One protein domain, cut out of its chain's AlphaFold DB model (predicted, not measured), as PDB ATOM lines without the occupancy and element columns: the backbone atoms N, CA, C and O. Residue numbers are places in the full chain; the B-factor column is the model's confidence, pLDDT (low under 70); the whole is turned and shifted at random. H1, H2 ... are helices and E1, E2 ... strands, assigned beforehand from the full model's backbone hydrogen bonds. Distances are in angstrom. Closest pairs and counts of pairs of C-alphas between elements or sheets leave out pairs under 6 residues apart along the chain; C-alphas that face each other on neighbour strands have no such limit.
ATOM      1  N   VAL A 178     -53.910  36.568 -21.256       97.00
ATOM      2  CA  VAL A 178     -54.648  35.780 -22.247       97.00
ATOM      3  C   VAL A 178     -53.707  35.437 -23.395       97.00
ATOM      4  O   VAL A 178     -53.227  36.313 -24.111       97.00
ATOM      5  N   PHE A 179     -53.443  34.145 -23.563       96.94
ATOM      6  CA  PHE A 179     -52.633  33.617 -24.658       96.94
ATOM      7  C   PHE A 179     -53.470  33.458 -25.929       96.94
ATOM      8  O   PHE A 179     -54.671  33.199 -25.848       96.94
ATOM      9  N   ASN A 180     -52.828  33.553 -27.097       96.62
ATOM     10  CA  ASN A 180     -53.497  33.451 -28.398       96.62
ATOM     11  C   ASN A 180     -54.609  34.491 -28.585       96.62
ATOM     12  O   ASN A 180     -55.669  34.176 -29.119       96.62
ATOM     13  N   ALA A 181     -54.348  35.729 -28.159       95.81
ATOM     14  CA  ALA A 181     -55.253  36.862 -28.309       95.81
ATOM     15  C   ALA A 181     -54.933  37.612 -29.617       95.81
ATOM     16  O   ALA A 181     -53.903  38.277 -29.668       95.81
ATOM     17  N   PRO A 182     -55.775  37.556 -30.673       94.50
ATOM     18  CA  PRO A 182     -55.472  38.205 -31.956       94.50
ATOM     19  C   PRO A 182     -55.213  39.714 -31.854       94.50
ATOM     20  O   PRO A 182     -54.345  40.232 -32.550       94.50
ATOM     21  N   ASN A 183     -55.901  40.381 -30.923       94.69
ATOM     22  CA  ASN A 183     -55.750  41.809 -30.621       94.69
ATOM     23  C   ASN A 183     -54.851  42.050 -29.391       94.69
ATOM     24  O   ASN A 183     -55.039  43.020 -28.663       94.69
ATOM     25  N   GLY A 184     -53.944  41.116 -29.093       96.69
ATOM     26  CA  GLY A 184     -53.043  41.198 -27.948       96.69
ATOM     27  C   GLY A 184     -52.088  42.392 -28.024       96.69
ATOM     28  O   GLY A 184     -51.663  42.788 -29.108       96.69
ATOM     29  N   ASN A 185     -51.726  42.930 -26.862       97.75
ATOM     30  CA  ASN A 185     -50.816  44.065 -26.695       97.75
ATOM     31  C   ASN A 185     -49.331  43.660 -26.580       97.75
ATOM     32  O   ASN A 185     -48.477  44.519 -26.388       97.75
ATOM     33  N   VAL A 186     -49.015  42.367 -26.701       98.38
ATOM     34  CA  VAL A 186     -47.649  41.820 -26.659       98.38
ATOM     35  C   VAL A 186     -47.498  40.750 -27.732       98.38
ATOM     36  O   VAL A 186     -48.328  39.846 -27.821       98.38
ATOM     37  N   GLY A 187     -46.432  40.801 -28.527       98.31
ATOM     38  CA  GLY A 187     -46.044  39.706 -29.415       98.31
ATOM     39  C   GLY A 187     -45.146  38.685 -28.708       98.31
ATOM     40  O   GLY A 187     -44.420  39.016 -27.771       98.31
ATOM     41  N   LEU A 188     -45.192  37.424 -29.139       98.50
ATOM     42  CA  LEU A 188     -44.355  36.359 -28.589       98.50
ATOM     43  C   LEU A 188     -43.918  35.372 -29.675       98.50
ATOM     44  O   LEU A 188     -44.738  34.646 -30.243       98.50
ATOM     45  N   TYR A 189     -42.604  35.269 -29.870       98.25
ATOM     46  CA  TYR A 189     -41.965  34.117 -30.502       98.25
ATOM     47  C   TYR A 189     -41.679  33.080 -29.411       98.25
ATOM     48  O   TYR A 189     -40.782  33.255 -28.594       98.25
ATOM     49  N   ALA A 190     -42.462  32.005 -29.375       97.94
ATOM     50  CA  ALA A 190     -42.418  30.951 -28.359       97.94
ATOM     51  C   ALA A 190     -41.598  29.717 -28.777       97.94
ATOM     52  O   ALA A 190     -41.561  28.733 -28.043       97.94
ATOM     53  N   LEU A 191     -40.957  29.727 -29.948       97.38
ATOM     54  CA  LEU A 191     -40.127  28.629 -30.446       97.38
ATOM     55  C   LEU A 191     -38.812  29.178 -31.003       97.38
ATOM     56  O   LEU A 191     -38.824  30.124 -31.789       97.38
ATOM     57  N   ASP A 192     -37.694  28.550 -30.643       97.44
ATOM     58  CA  ASP A 192     -36.403  28.885 -31.241       97.44
ATOM     59  C   ASP A 192     -36.392  28.561 -32.742       97.44
ATOM     60  O   ASP A 192     -36.941  27.547 -33.198       97.44
ATOM     61  N   ASN A 193     -35.712  29.388 -33.527       95.88
ATOM     62  CA  ASN A 193     -35.411  29.099 -34.921       95.88
ATOM     63  C   ASN A 193     -34.347  27.982 -35.036       95.88
ATOM     64  O   ASN A 193     -33.967  27.347 -34.054       95.88
ATOM     65  N   THR A 194     -33.908  27.673 -36.255       94.62
ATOM     66  CA  THR A 194     -32.944  26.589 -36.519       94.62
ATOM     67  C   THR A 194     -31.482  27.014 -36.376       94.62
ATOM     68  O   THR A 194     -30.588  26.189 -36.543       94.62
ATOM     69  N   VAL A 195     -31.209  28.285 -36.085       95.88
ATOM     70  CA  VAL A 195     -29.855  28.850 -36.062       95.88
ATOM     71  C   VAL A 195     -29.389  29.110 -34.633       95.88
ATOM     72  O   VAL A 195     -28.303  28.671 -34.275       95.88
ATOM     73  N   GLN A 196     -30.207  29.784 -33.823       95.94
ATOM     74  CA  GLN A 196     -29.816  30.326 -32.518       95.94
ATOM     75  C   GLN A 196     -31.013  30.413 -31.547       95.94
ATOM     76  O   GLN A 196     -32.162  30.271 -31.984       95.94
ATOM     77  N   PRO A 197     -30.790  30.673 -30.242       96.88
ATOM     78  CA  PRO A 197     -31.860  31.080 -29.333       96.88
ATOM     79  C   PRO A 197     -32.624  32.282 -29.903       96.88
ATOM     80  O   PRO A 197     -32.021  33.304 -30.219       96.88
ATOM     81  N   SER A 198     -33.942  32.168 -30.065       97.69
ATOM     82  CA  SER A 198     -34.754  33.240 -30.664       97.69
ATOM     83  C   SER A 198     -36.131  33.425 -30.036       97.69
ATOM     84  O   SER A 198     -36.928  34.213 -30.547       97.69
ATOM     85  N   ILE A 199     -36.438  32.693 -28.962       98.62
ATOM     86  CA  ILE A 199     -37.630  32.956 -28.152       98.62
ATOM     87  C   ILE A 199     -37.516  34.356 -27.549       98.62
ATOM     88  O   ILE A 199     -36.497  34.667 -26.936       98.62
ATOM     89  N   ARG A 200     -38.562  35.173 -27.700       98.62
ATOM     90  CA  ARG A 200     -38.631  36.523 -27.121       98.62
ATOM     91  C   ARG A 200     -40.055  37.071 -27.089       98.62
ATOM     92  O   ARG A 200     -40.858  36.779 -27.980       98.62
ATOM     93  N   PHE A 201     -40.318  37.919 -26.104       98.75
ATOM     94  CA  PHE A 201     -41.433  38.861 -26.107       98.75
ATOM     95  C   PHE A 201     -41.079  40.055 -27.001       98.75
ATOM     96  O   PHE A 201     -39.919  40.463 -27.068       98.75
ATOM     97  N   CYS A 202     -42.050  40.601 -27.722       98.50
ATOM     98  CA  CYS A 202     -41.814  41.640 -28.719       98.50
ATOM     99  C   CYS A 202     -42.995  42.607 -28.835       98.50
ATOM    100  O   CYS A 202     -44.052  42.375 -28.239       98.50
ATOM    101  N   SER A 203     -42.826  43.680 -29.613       98.06
ATOM    102  CA  SER A 203     -43.959  44.555 -29.934       98.06
ATOM    103  C   SER A 203     -45.036  43.750 -30.681       98.06
ATOM    104  O   SER A 203     -44.686  42.898 -31.509       98.06
ATOM    105  N   PRO A 204     -46.341  43.971 -30.419       97.19
ATOM    106  CA  PRO A 204     -47.406  43.329 -31.190       97.19
ATOM    107  C   PRO A 204     -47.370  43.705 -32.681       97.19
ATOM    108  O   PRO A 204     -47.849  42.918 -33.503       97.19
ATOM    109  N   ASP A 205     -46.773  44.850 -33.029       96.75
ATOM    110  CA  ASP A 205     -46.653  45.345 -34.406       96.75
ATOM    111  C   ASP A 205     -45.696  44.500 -35.252       96.75
ATOM    112  O   ASP A 205     -45.916  44.332 -36.446       96.75
ATOM    113  N   GLU A 206     -44.692  43.861 -34.638       97.12
ATOM    114  CA  GLU A 206     -43.816  42.904 -35.335       97.12
ATOM    115  C   GLU A 206     -44.586  41.676 -35.852       97.12
ATOM    116  O   GLU A 206     -44.099  40.928 -36.698       97.12
ATOM    117  N   LEU A 207     -45.793  41.456 -35.327       96.25
ATOM    118  CA  LEU A 207     -46.705  40.387 -35.709       96.25
ATOM    119  C   LEU A 207     -47.980  40.944 -36.367       96.25
ATOM    120  O   LEU A 207     -49.026  40.293 -36.291       96.25
ATOM    121  N   SER A 208     -47.937  42.138 -36.976       91.25
ATOM    122  CA  SER A 208     -49.084  42.749 -37.673       91.25
ATOM    123  C   SER A 208     -49.713  41.784 -38.679       91.25
ATOM    124  O   SER A 208     -50.924  41.570 -38.656       91.25
ATOM    125  N   ASP A 209     -48.866  41.110 -39.455       91.06
ATOM    126  CA  ASP A 209     -49.273  40.250 -40.571       91.06
ATOM    127  C   ASP A 209     -49.447  38.782 -40.147       91.06
ATOM    128  O   ASP A 209     -49.771  37.908 -40.956       91.06
ATOM    129  N   TYR A 210     -49.230  38.473 -38.864       91.94
ATOM    130  CA  TYR A 210     -49.335  37.114 -38.352       91.94
ATOM    131  C   TYR A 210     -50.749  36.807 -37.850       91.94
ATOM    132  O   TYR A 210     -51.190  37.287 -36.802       91.94
ATOM    133  N   ALA A 211     -51.441  35.909 -38.553       93.19
ATOM    134  CA  ALA A 211     -52.746  35.408 -38.137       93.19
ATOM    135  C   ALA A 211     -52.631  34.483 -36.909       93.19
ATOM    136  O   ALA A 211     -52.251  33.310 -37.008       93.19
ATOM    137  N   VAL A 212     -53.000  35.003 -35.735       92.69
ATOM    138  CA  VAL A 212     -52.993  34.253 -34.471       92.69
ATOM    139  C   VAL A 212     -54.022  33.123 -34.510       92.69
ATOM    140  O   VAL A 212     -55.225  33.343 -34.635       92.69
ATOM    141  N   LYS A 213     -53.548  31.884 -34.354       92.00
ATOM    142  CA  LYS A 213     -54.397  30.688 -34.278       92.00
ATOM    143  C   LYS A 213     -54.733  30.364 -32.827       92.00
ATOM    144  O   LYS A 213     -53.846  30.358 -31.978       92.00
ATOM    145  N   ARG A 214     -55.975  29.943 -32.558       86.88
ATOM    146  CA  ARG A 214     -56.427  29.507 -31.218       86.88
ATOM    147  C   ARG A 214     -55.529  28.426 -30.601       86.88
ATOM    148  O   ARG A 214     -55.340  28.393 -29.390       86.88
ATOM    149  N   THR A 215     -54.972  27.548 -31.432       85.69
ATOM    150  CA  THR A 215     -54.092  26.438 -31.031       85.69
ATOM    151  C   THR A 215     -52.612  26.697 -31.322       85.69
ATOM    152  O   THR A 215     -51.799  25.786 -31.165       85.69
ATOM    153  N   GLY A 216     -52.245  27.914 -31.743       88.81
ATOM    154  CA  GLY A 216     -50.857  28.295 -31.995       88.81
ATOM    155  C   GLY A 216     -50.006  28.137 -30.735       88.81
ATOM    156  O   GLY A 216     -50.486  28.383 -29.632       88.81
ATOM    157  N   ARG A 217     -48.764  27.666 -30.890       89.94
ATOM    158  CA  ARG A 217     -47.814  27.447 -29.777       89.94
ATOM    159  C   ARG A 217     -46.398  27.950 -30.065       89.94
ATOM    160  O   ARG A 217     -45.510  27.731 -29.253       89.94
ATOM    161  N   HIS A 218     -46.162  28.516 -31.249       94.88
ATOM    162  CA  HIS A 218     -44.814  28.867 -31.717       94.88
ATOM    163  C   HIS A 218     -44.643  30.369 -31.902       94.88
ATOM    164  O   HIS A 218     -43.583  30.896 -31.599       94.88
ATOM    165  N   ILE A 219     -45.671  31.047 -32.408       96.62
ATOM    166  CA  ILE A 219     -45.727  32.499 -32.557       96.62
ATOM    167  C   ILE A 219     -47.154  32.903 -32.201       96.62
ATOM    168  O   ILE A 219     -48.100  32.207 -32.589       96.62
ATOM    169  N   THR A 220     -47.319  33.954 -31.405       97.25
ATOM    170  CA  THR A 220     -48.638  34.417 -30.974       97.25
ATOM    171  C   THR A 220     -48.628  35.871 -30.517       97.25
ATOM    172  O   THR A 220     -47.565  36.460 -30.341       97.25
ATOM    173  N   LYS A 221     -49.817  36.406 -30.235       97.88
ATOM    174  CA  LYS A 221     -50.002  37.622 -29.444       97.88
ATOM    175  C   LYS A 221     -50.663  37.287 -28.106       97.88
ATOM    176  O   LYS A 221     -51.466  36.351 -28.000       97.88
ATOM    177  N   LEU A 222     -50.294  38.041 -27.082       97.44
ATOM    178  CA  LEU A 222     -50.800  37.951 -25.720       97.44
ATOM    179  C   LEU A 222     -51.540  39.235 -25.388       97.44
ATOM    180  O   LEU A 222     -51.106  40.314 -25.781       97.44
ATOM    181  N   TRP A 223     -52.614  39.122 -24.620       98.00
ATOM    182  CA  TRP A 223     -53.136  40.257 -23.875       98.00
ATOM    183  C   TRP A 223     -52.632  40.171 -22.440       98.00
ATOM    184  O   TRP A 223     -52.887  39.165 -21.774       98.00
ATOM    185  N   VAL A 224     -51.934  41.200 -21.975       98.12
ATOM    186  CA  VAL A 224     -51.441  41.321 -20.600       98.12
ATOM    187  C   VAL A 224     -52.039  42.578 -19.984       98.12
ATOM    188  O   VAL A 224     -51.902  43.665 -20.545       98.12
ATOM    189  N   ASP A 225     -52.702  42.434 -18.840       97.12
ATOM    190  CA  ASP A 225     -53.226  43.585 -18.104       97.12
ATOM    191  C   ASP A 225     -52.082  44.348 -17.415       97.12
ATOM    192  O   ASP A 225     -51.186  43.749 -16.817       97.12
ATOM    193  N   GLY A 226     -52.144  45.679 -17.452       93.44
ATOM    194  CA  GLY A 226     -51.180  46.554 -16.784       93.44
ATOM    195  C   GLY A 226     -50.012  46.991 -17.669       93.44
ATOM    196  O   GLY A 226     -50.130  47.101 -18.890       93.44
ATOM    197  N   LYS A 227     -48.890  47.325 -17.024       94.69
ATOM    198  CA  LYS A 227     -47.699  47.858 -17.692       94.69
ATOM    199  C   LYS A 227     -46.948  46.741 -18.418       94.69
ATOM    200  O   LYS A 227     -46.630  45.715 -17.823       94.69
ATOM    201  N   ILE A 228     -46.619  46.978 -19.685       97.88
ATOM    202  CA  ILE A 228     -45.800  46.076 -20.496       97.88
ATOM    203  C   ILE A 228     -44.318  46.401 -20.280       97.88
ATOM    204  O   ILE A 228     -43.918  47.557 -20.408       97.88
ATOM    205  N   GLU A 229     -43.510  45.390 -19.952       97.25
ATOM    206  CA  GLU A 229     -42.075  45.539 -19.659       97.25
ATOM    207  C   GLU A 229     -41.241  44.528 -20.468       97.25
ATOM    208  O   GLU A 229     -40.587  43.646 -19.910       97.25
ATOM    209  N   LEU A 230     -41.286  44.633 -21.804       98.50
ATOM    210  CA  LEU A 230     -40.675  43.664 -22.729       98.50
ATOM    211  C   LEU A 230     -39.185  43.430 -22.450       98.50
ATOM    212  O   LEU A 230     -38.727  42.288 -22.466       98.50
ATOM    213  N   GLU A 231     -38.429  44.494 -22.186       98.31
ATOM    214  CA  GLU A 231     -36.993  44.427 -21.919       98.31
ATOM    215  C   GLU A 231     -36.710  43.613 -20.656       98.31
ATOM    216  O   GLU A 231     -35.842  42.740 -20.673       98.31
ATOM    217  N   LYS A 232     -37.487  43.832 -19.586       98.44
ATOM    218  CA  LYS A 232     -37.352  43.075 -18.334       98.44
ATOM    219  C   LYS A 232     -37.714  41.609 -18.523       98.44
ATOM    220  O   LYS A 232     -36.973  40.738 -18.080       98.44
ATOM    221  N   TRP A 233     -38.815  41.320 -19.216       98.56
ATOM    222  CA  TRP A 233     -39.249  39.939 -19.452       98.56
ATOM    223  C   TRP A 233     -38.246  39.162 -20.306       98.56
ATOM    224  O   TRP A 233     -37.967  37.996 -20.030       98.56
ATOM    225  N   ASN A 234     -37.667  39.804 -21.325       98.75
ATOM    226  CA  ASN A 234     -36.622  39.198 -22.146       98.75
ATOM    227  C   ASN A 234     -35.300  39.039 -21.386       98.75
ATOM    228  O   ASN A 234     -34.638  38.014 -21.547       98.75
ATOM    229  N   ALA A 235     -34.920  40.003 -20.540       98.62
ATOM    230  CA  ALA A 235     -33.750  39.874 -19.673       98.62
ATOM    231  C   ALA A 235     -33.906  38.690 -18.707       98.62
ATOM    232  O   ALA A 235     -33.026  37.831 -18.657       98.62
ATOM    233  N   PHE A 236     -35.062  38.579 -18.045       98.62
ATOM    234  CA  PHE A 236     -35.391  37.453 -17.171       98.62
ATOM    235  C   PHE A 236     -35.358  36.120 -17.927       98.62
ATOM    236  O   PHE A 236     -34.758  35.155 -17.460       98.62
ATOM    237  N   LEU A 237     -35.972  36.046 -19.117       98.56
ATOM    238  CA  LEU A 237     -35.929  34.846 -19.960       98.56
ATOM    239  C   LEU A 237     -34.483  34.435 -20.266       98.56
ATOM    240  O   LEU A 237     -34.143  33.262 -20.137       98.56
ATOM    241  N   ASN A 238     -33.634  35.380 -20.670       98.31
ATOM    242  CA  ASN A 238     -32.242  35.095 -21.008       98.31
ATOM    243  C   ASN A 238     -31.435  34.637 -19.788       98.31
ATOM    244  O   ASN A 238     -30.654  33.693 -19.899       98.31
ATOM    245  N   GLU A 239     -31.656  35.250 -18.626       98.25
ATOM    246  CA  GLU A 239     -31.039  34.833 -17.367       98.25
ATOM    247  C   GLU A 239     -31.478  33.416 -16.975       98.25
ATOM    248  O   GLU A 239     -30.631  32.566 -16.701       98.25
ATOM    249  N   PHE A 240     -32.780  33.123 -17.035       98.19
ATOM    250  CA  PHE A 240     -33.326  31.790 -16.779       98.19
ATOM    251  C   PHE A 240     -32.699  30.737 -17.702       98.19
ATOM    252  O   PHE A 240     -32.251  29.684 -17.245       98.19
ATOM    253  N   ARG A 241     -32.617  31.025 -19.006       97.62
ATOM    254  CA  ARG A 241     -31.979  30.143 -19.997       97.62
ATOM    255  C   ARG A 241     -30.505  29.903 -19.693       97.62
ATOM    256  O   ARG A 241     -30.033  28.775 -19.812       97.62
ATOM    257  N   HIS A 242     -29.790  30.952 -19.291       96.69
ATOM    258  CA  HIS A 242     -28.385  30.868 -18.917       96.69
ATOM    259  C   HIS A 242     -28.184  29.991 -17.675       96.69
ATOM    260  O   HIS A 242     -27.420  29.033 -17.744       96.69
ATOM    261  N   LYS A 243     -28.897  30.275 -16.576       96.88
ATOM    262  CA  LYS A 243     -28.775  29.538 -15.306       96.88
ATOM    263  C   LYS A 243     -29.168  28.072 -15.430       96.88
ATOM    264  O   LYS A 243     -28.495  27.200 -14.902       96.88
ATOM    265  N   THR A 244     -30.233  27.793 -16.178       96.31
ATOM    266  CA  THR A 244     -30.765  26.431 -16.322       96.31
ATOM    267  C   THR A 244     -30.172  25.671 -17.502       96.31
ATOM    268  O   THR A 244     -30.560  24.534 -17.757       96.31
ATOM    269  N   HIS A 245     -29.262  26.280 -18.268       95.50
ATOM    270  CA  HIS A 245     -28.693  25.680 -19.477       95.50
ATOM    271  C   HIS A 245     -29.760  25.153 -20.459       95.50
ATOM    272  O   HIS A 245     -29.553  24.154 -21.147       95.50
ATOM    273  N   ASP A 246     -30.913  25.827 -20.518       95.38
ATOM    274  CA  ASP A 246     -32.114  25.444 -21.268       95.38
ATOM    275  C   ASP A 246     -32.778  24.098 -20.865       95.38
ATOM    276  O   ASP A 246     -33.812  23.751 -21.443       95.38
ATOM    277  N   VAL A 247     -32.256  23.331 -19.896       95.00
ATOM    278  CA  VAL A 247     -32.746  21.960 -19.595       95.00
ATOM    279  C   VAL A 247     -34.155  21.942 -18.998       95.00
ATOM    280  O   VAL A 247     -34.898  20.978 -19.163       95.00
ATOM    281  N   LEU A 248     -34.567  23.044 -18.363       95.88
ATOM    282  CA  LEU A 248     -35.916  23.208 -17.819       95.88
ATOM    283  C   LEU A 248     -36.919  23.779 -18.834       95.88
ATOM    284  O   LEU A 248     -38.108  23.913 -18.528       95.88
ATOM    285  N   MET A 249     -36.479  24.081 -20.061       95.81
ATOM    286  CA  MET A 249     -37.366  24.453 -21.161       95.81
ATOM    287  C   MET A 249     -37.850  23.224 -21.927       95.81
ATOM    288  O   MET A 249     -37.123  22.251 -22.117       95.81
ATOM    289  N   THR A 250     -39.066  23.300 -22.477       93.94
ATOM    290  CA  THR A 250     -39.566  22.239 -23.360       93.94
ATOM    291  C   THR A 250     -38.656  22.109 -24.585       93.94
ATOM    292  O   THR A 250     -38.540  23.053 -25.367       93.94
ATOM    293  N   CYS A 251     -38.049  20.944 -24.800       92.25
ATOM    294  CA  CYS A 251     -37.326  20.650 -26.032       92.25
ATOM    295  C   CYS A 251     -38.271  20.568 -27.244       92.25
ATOM    296  O   CYS A 251     -39.427  20.146 -27.145       92.25
ATOM    297  N   TYR A 252     -37.771  20.935 -28.416       92.44
ATOM    298  CA  TYR A 252     -38.458  20.816 -29.695       92.44
ATOM    299  C   TYR A 252     -37.573  20.087 -30.705       92.44
ATOM    300  O   TYR A 252     -36.357  20.024 -30.547       92.44
ATOM    301  N   LYS A 253     -38.193  19.529 -31.750       89.69
ATOM    302  CA  LYS A 253     -37.483  18.729 -32.747       89.69
ATOM    303  C   LYS A 253     -36.367  19.516 -33.437       89.69
ATOM    304  O   LYS A 253     -36.583  20.648 -33.887       89.69
ATOM    305  N   GLY A 254     -35.233  18.842 -33.602       85.75
ATOM    306  CA  GLY A 254     -34.055  19.329 -34.308       85.75
ATOM    307  C   GLY A 254     -33.039  20.049 -33.420       85.75
ATOM    308  O   GLY A 254     -33.373  20.694 -32.421       85.75
ATOM    309  N   ILE A 255     -31.783  19.951 -33.845       88.12
ATOM    310  CA  ILE A 255     -30.632  20.647 -33.272       88.12
ATOM    311  C   ILE A 255     -30.421  21.939 -34.073       88.12
ATOM    312  O   ILE A 255     -30.535  21.955 -35.301       88.12
ATOM    313  N   ARG A 256     -30.186  23.048 -33.375       92.19
ATOM    314  CA  ARG A 256     -29.831  24.336 -33.975       92.19
ATOM    315  C   ARG A 256     -28.397  24.296 -34.504       92.19
ATOM    316  O   ARG A 256     -27.591  23.485 -34.063       92.19
ATOM    317  N   LYS A 257     -28.042  25.218 -35.402       91.88
ATOM    318  CA  LYS A 257     -26.666  25.323 -35.932       91.88
ATOM    319  C   LYS A 257     -25.595  25.523 -34.849       91.88
ATOM    320  O   LYS A 257     -24.446  25.176 -35.089       91.88
ATOM    321  N   ASP A 258     -25.963  26.044 -33.678       91.19
ATOM    322  CA  ASP A 258     -25.082  26.193 -32.509       91.19
ATOM    323  C   ASP A 258     -24.902  24.904 -31.676       91.19
ATOM    324  O   ASP A 258     -24.307  24.949 -30.602       91.19
ATOM    325  N   GLY A 259     -25.429  23.765 -32.140       88.56
ATOM    326  CA  GLY A 259     -25.278  22.463 -31.484       88.56
ATOM    327  C   GLY A 259     -26.232  22.223 -30.311       88.56
ATOM    328  O   GLY A 259     -26.094  21.227 -29.613       88.56
ATOM    329  N   LYS A 260     -27.213  23.104 -30.072       91.00
ATOM    330  CA  LYS A 260     -28.187  22.952 -28.978       91.00
ATOM    331  C   LYS A 260     -29.564  22.559 -29.492       91.00
ATOM    332  O   LYS A 260     -29.952  22.905 -30.607       91.00
ATOM    333  N   TYR A 261     -30.359  21.896 -28.656       92.69
ATOM    334  CA  TYR A 261     -31.765  21.669 -28.977       92.69
ATOM    335  C   TYR A 261     -32.524  22.980 -29.149       92.69
ATOM    336  O   TYR A 261     -32.333  23.949 -28.408       92.69
ATOM    337  N   ARG A 262     -33.458  22.987 -30.100       94.81
ATOM    338  CA  ARG A 262     -34.471  24.038 -30.167       94.81
ATOM    339  C   ARG A 262     -35.350  23.944 -28.930       94.81
ATOM    340  O   ARG A 262     -35.804  22.856 -28.578       94.81
ATOM    341  N   ARG A 263     -35.630  25.074 -28.285       96.19
ATOM    342  CA  ARG A 263     -36.556  25.130 -27.153       96.19
ATOM    343  C   ARG A 263     -37.878  25.749 -27.566       96.19
ATOM    344  O   ARG A 263     -37.956  26.508 -28.533       96.19
ATOM    345  N   ARG A 264     -38.920  25.410 -26.814       96.19
ATOM    346  CA  ARG A 264     -40.235  26.042 -26.850       96.19
ATOM    347  C   ARG A 264     -40.549  26.605 -25.469       96.19
ATOM    348  O   ARG A 264     -40.468  25.888 -24.472       96.19
ATOM    349  N   LEU A 265     -40.972  27.861 -25.432       97.50
ATOM    350  CA  LEU A 265     -41.540  28.485 -24.248       97.50
ATOM    351  C   LEU A 265     -43.006  28.059 -24.131       97.50
ATOM    352  O   LEU A 265     -43.844  28.459 -24.937       97.50
ATOM    353  N   ASP A 266     -43.316  27.194 -23.166       95.75
ATOM    354  CA  ASP A 266     -44.709  26.872 -22.865       95.75
ATOM    355  C   ASP A 266     -45.395  28.007 -22.087       95.75
ATOM    356  O   ASP A 266     -44.755  28.899 -21.531       95.75
ATOM    357  N   TRP A 267     -46.728  27.993 -22.081       95.44
ATOM    358  CA  TRP A 267     -47.525  29.067 -21.488       95.44
ATOM    359  C   TRP A 267     -47.350  29.205 -19.980       95.44
ATOM    360  O   TRP A 267     -47.522  30.301 -19.448       95.44
ATOM    361  N   GLN A 268     -47.030  28.110 -19.290       95.56
ATOM    362  CA  GLN A 268     -46.815  28.144 -17.852       95.56
ATOM    363  C   GLN A 268     -45.513  28.880 -17.544       95.56
ATOM    364  O   GLN A 268     -45.524  29.795 -16.724       95.56
ATOM    365  N   LEU A 269     -44.433  28.552 -18.256       97.19
ATOM    366  CA  LEU A 269     -43.155  29.244 -18.124       97.19
ATOM    367  C   LEU A 269     -43.253  30.709 -18.583       97.19
ATOM    368  O   LEU A 269     -42.789  31.595 -17.874       97.19
ATOM    369  N   ALA A 270     -43.937  30.997 -19.700       98.00
ATOM    370  CA  ALA A 270     -44.170  32.375 -20.154       98.00
ATOM    371  C   ALA A 270     -44.897  33.222 -19.096       98.00
ATOM    372  O   ALA A 270     -44.497  34.348 -18.810       98.00
ATOM    373  N   ARG A 271     -45.950  32.664 -18.484       98.00
ATOM    374  CA  ARG A 271     -46.684  33.304 -17.385       98.00
ATOM    375  C   ARG A 271     -45.793  33.506 -16.160       98.00
ATOM    376  O   ARG A 271     -45.855  34.559 -15.535       98.00
ATOM    377  N   GLY A 272     -44.976  32.508 -15.829       97.81
ATOM    378  CA  GLY A 272     -44.005  32.566 -14.744       97.81
ATOM    379  C   GLY A 272     -43.044  33.738 -14.900       97.81
ATOM    380  O   GLY A 272     -42.875  34.505 -13.957       97.81
ATOM    381  N   ILE A 273     -42.488  33.914 -16.098       98.25
ATOM    382  CA  ILE A 273     -41.585  35.024 -16.420       98.25
ATOM    383  C   ILE A 273     -42.299  36.370 -16.245       98.25
ATOM    384  O   ILE A 273     -41.824  37.206 -15.485       98.25
ATOM    385  N   ILE A 274     -43.473  36.561 -16.861       98.19
ATOM    386  CA  ILE A 274     -44.221  37.831 -16.769       98.19
ATOM    387  C   ILE A 274     -44.589  38.177 -15.315       98.19
ATOM    388  O   ILE A 274     -44.618  39.345 -14.946       98.19
ATOM    389  N   HIS A 275     -44.893  37.180 -14.477       97.12
ATOM    390  CA  HIS A 275     -45.281  37.415 -13.083       97.12
ATOM    391  C   HIS A 275     -44.099  37.710 -12.142       97.12
ATOM    392  O   HIS A 275     -44.351  38.201 -11.038       97.12
ATOM    393  N   ASN A 276     -42.864  37.343 -12.501       95.81
ATOM    394  CA  ASN A 276     -41.715  37.370 -11.584       95.81
ATOM    395  C   ASN A 276     -40.546  38.261 -12.030       95.81
ATOM    396  O   ASN A 276     -39.665  38.502 -11.206       95.81
TER     397      ASN A 276
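What this domain is: This is residues 178 to 276 of the 277 residues of an uncharacterized protein of Rhodothermaceae bacterium (UniProt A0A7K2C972). A small three-stranded sheet, E2 E1 E3, stands at one end of the domain and a separate hairpin, E4 and E5, at the other, with the long helix H2 running past the sheet's edge strand E2. H3 packs on H2, the two only just about perpendicular at 71 degrees, and the short H1 sits over strand E1 of the sheet. The printed part has 99 residues, with three named helices and five named strands in the order E1 E2 H1 E3 H2 E4 E5 H3, and its class is mixed, helices and strands. Both sheets, E2 E1 E3 and E4 E5, are antiparallel. The whole is compact, with a radius of gyration of the C-alphas of 13.0 A and spans of 36 by 28 by 20 A.

How they stand to each other: Start at residues 178 to 179, which pair antiparallel with residues 222 to 223 of E3, residues 219 to 224. Next comes E1, residues 186 to 189, antiparallel to E3; look for N 188 and O 220, 2.8 A apart and within hydrogen-bond range. E1 forms a hairpin with E2, residues 200 to 202, where N 187 and O 202 are 2.9 A apart. H1, residues 204 to 207, is on this sheet over E1, at a height over the sheet of 7.3 A; the closest C-alphas of the two are those of Gly 187 and Pro 204, 4.3 A apart. E2, H1 and E3 form a split strand-helix-strand unit, two strands running the same way with E1 between them, and its crossover is right-handed. H2, residues 230 to 243, only grazes the sheet, with residues 230 to 238. E4, residues 250 to 255, and E5, residues 261 to 264, form a hairpin, with N 252 and O 262 2.8 A apart; both are apart from E1, E2 and E3. H3, residues 267 to 276, touches H2 residues 233 to 237 alone, the closest C-alphas being Trp 233 and Ile 274, 6.0 A; their lines are only just about perpendicular, at 71 degrees. In H2 and H3 every O i to N i+4 pair is within hydrogen-bond range; H1 is too short for one.

Where its parts are: Find C-alpha 186 at (-47.649, 41.820, -26.659), where E1 begins. E3 is 15.9 A long, E4 13.4 A. H2 runs 19.9 A from C-alpha 230 at (-40.675, 43.664, -22.729). H3 runs 14.2 A to C-alpha 276 at (-41.715, 37.370, -11.584).

The domain as a whole: The C-alphas farthest apart are those of Gly 226 and Gly 259, 38.3 A. The printed part has no cut, and its one long link is H1 to E3. No printed residue is under 70 in pLDDT.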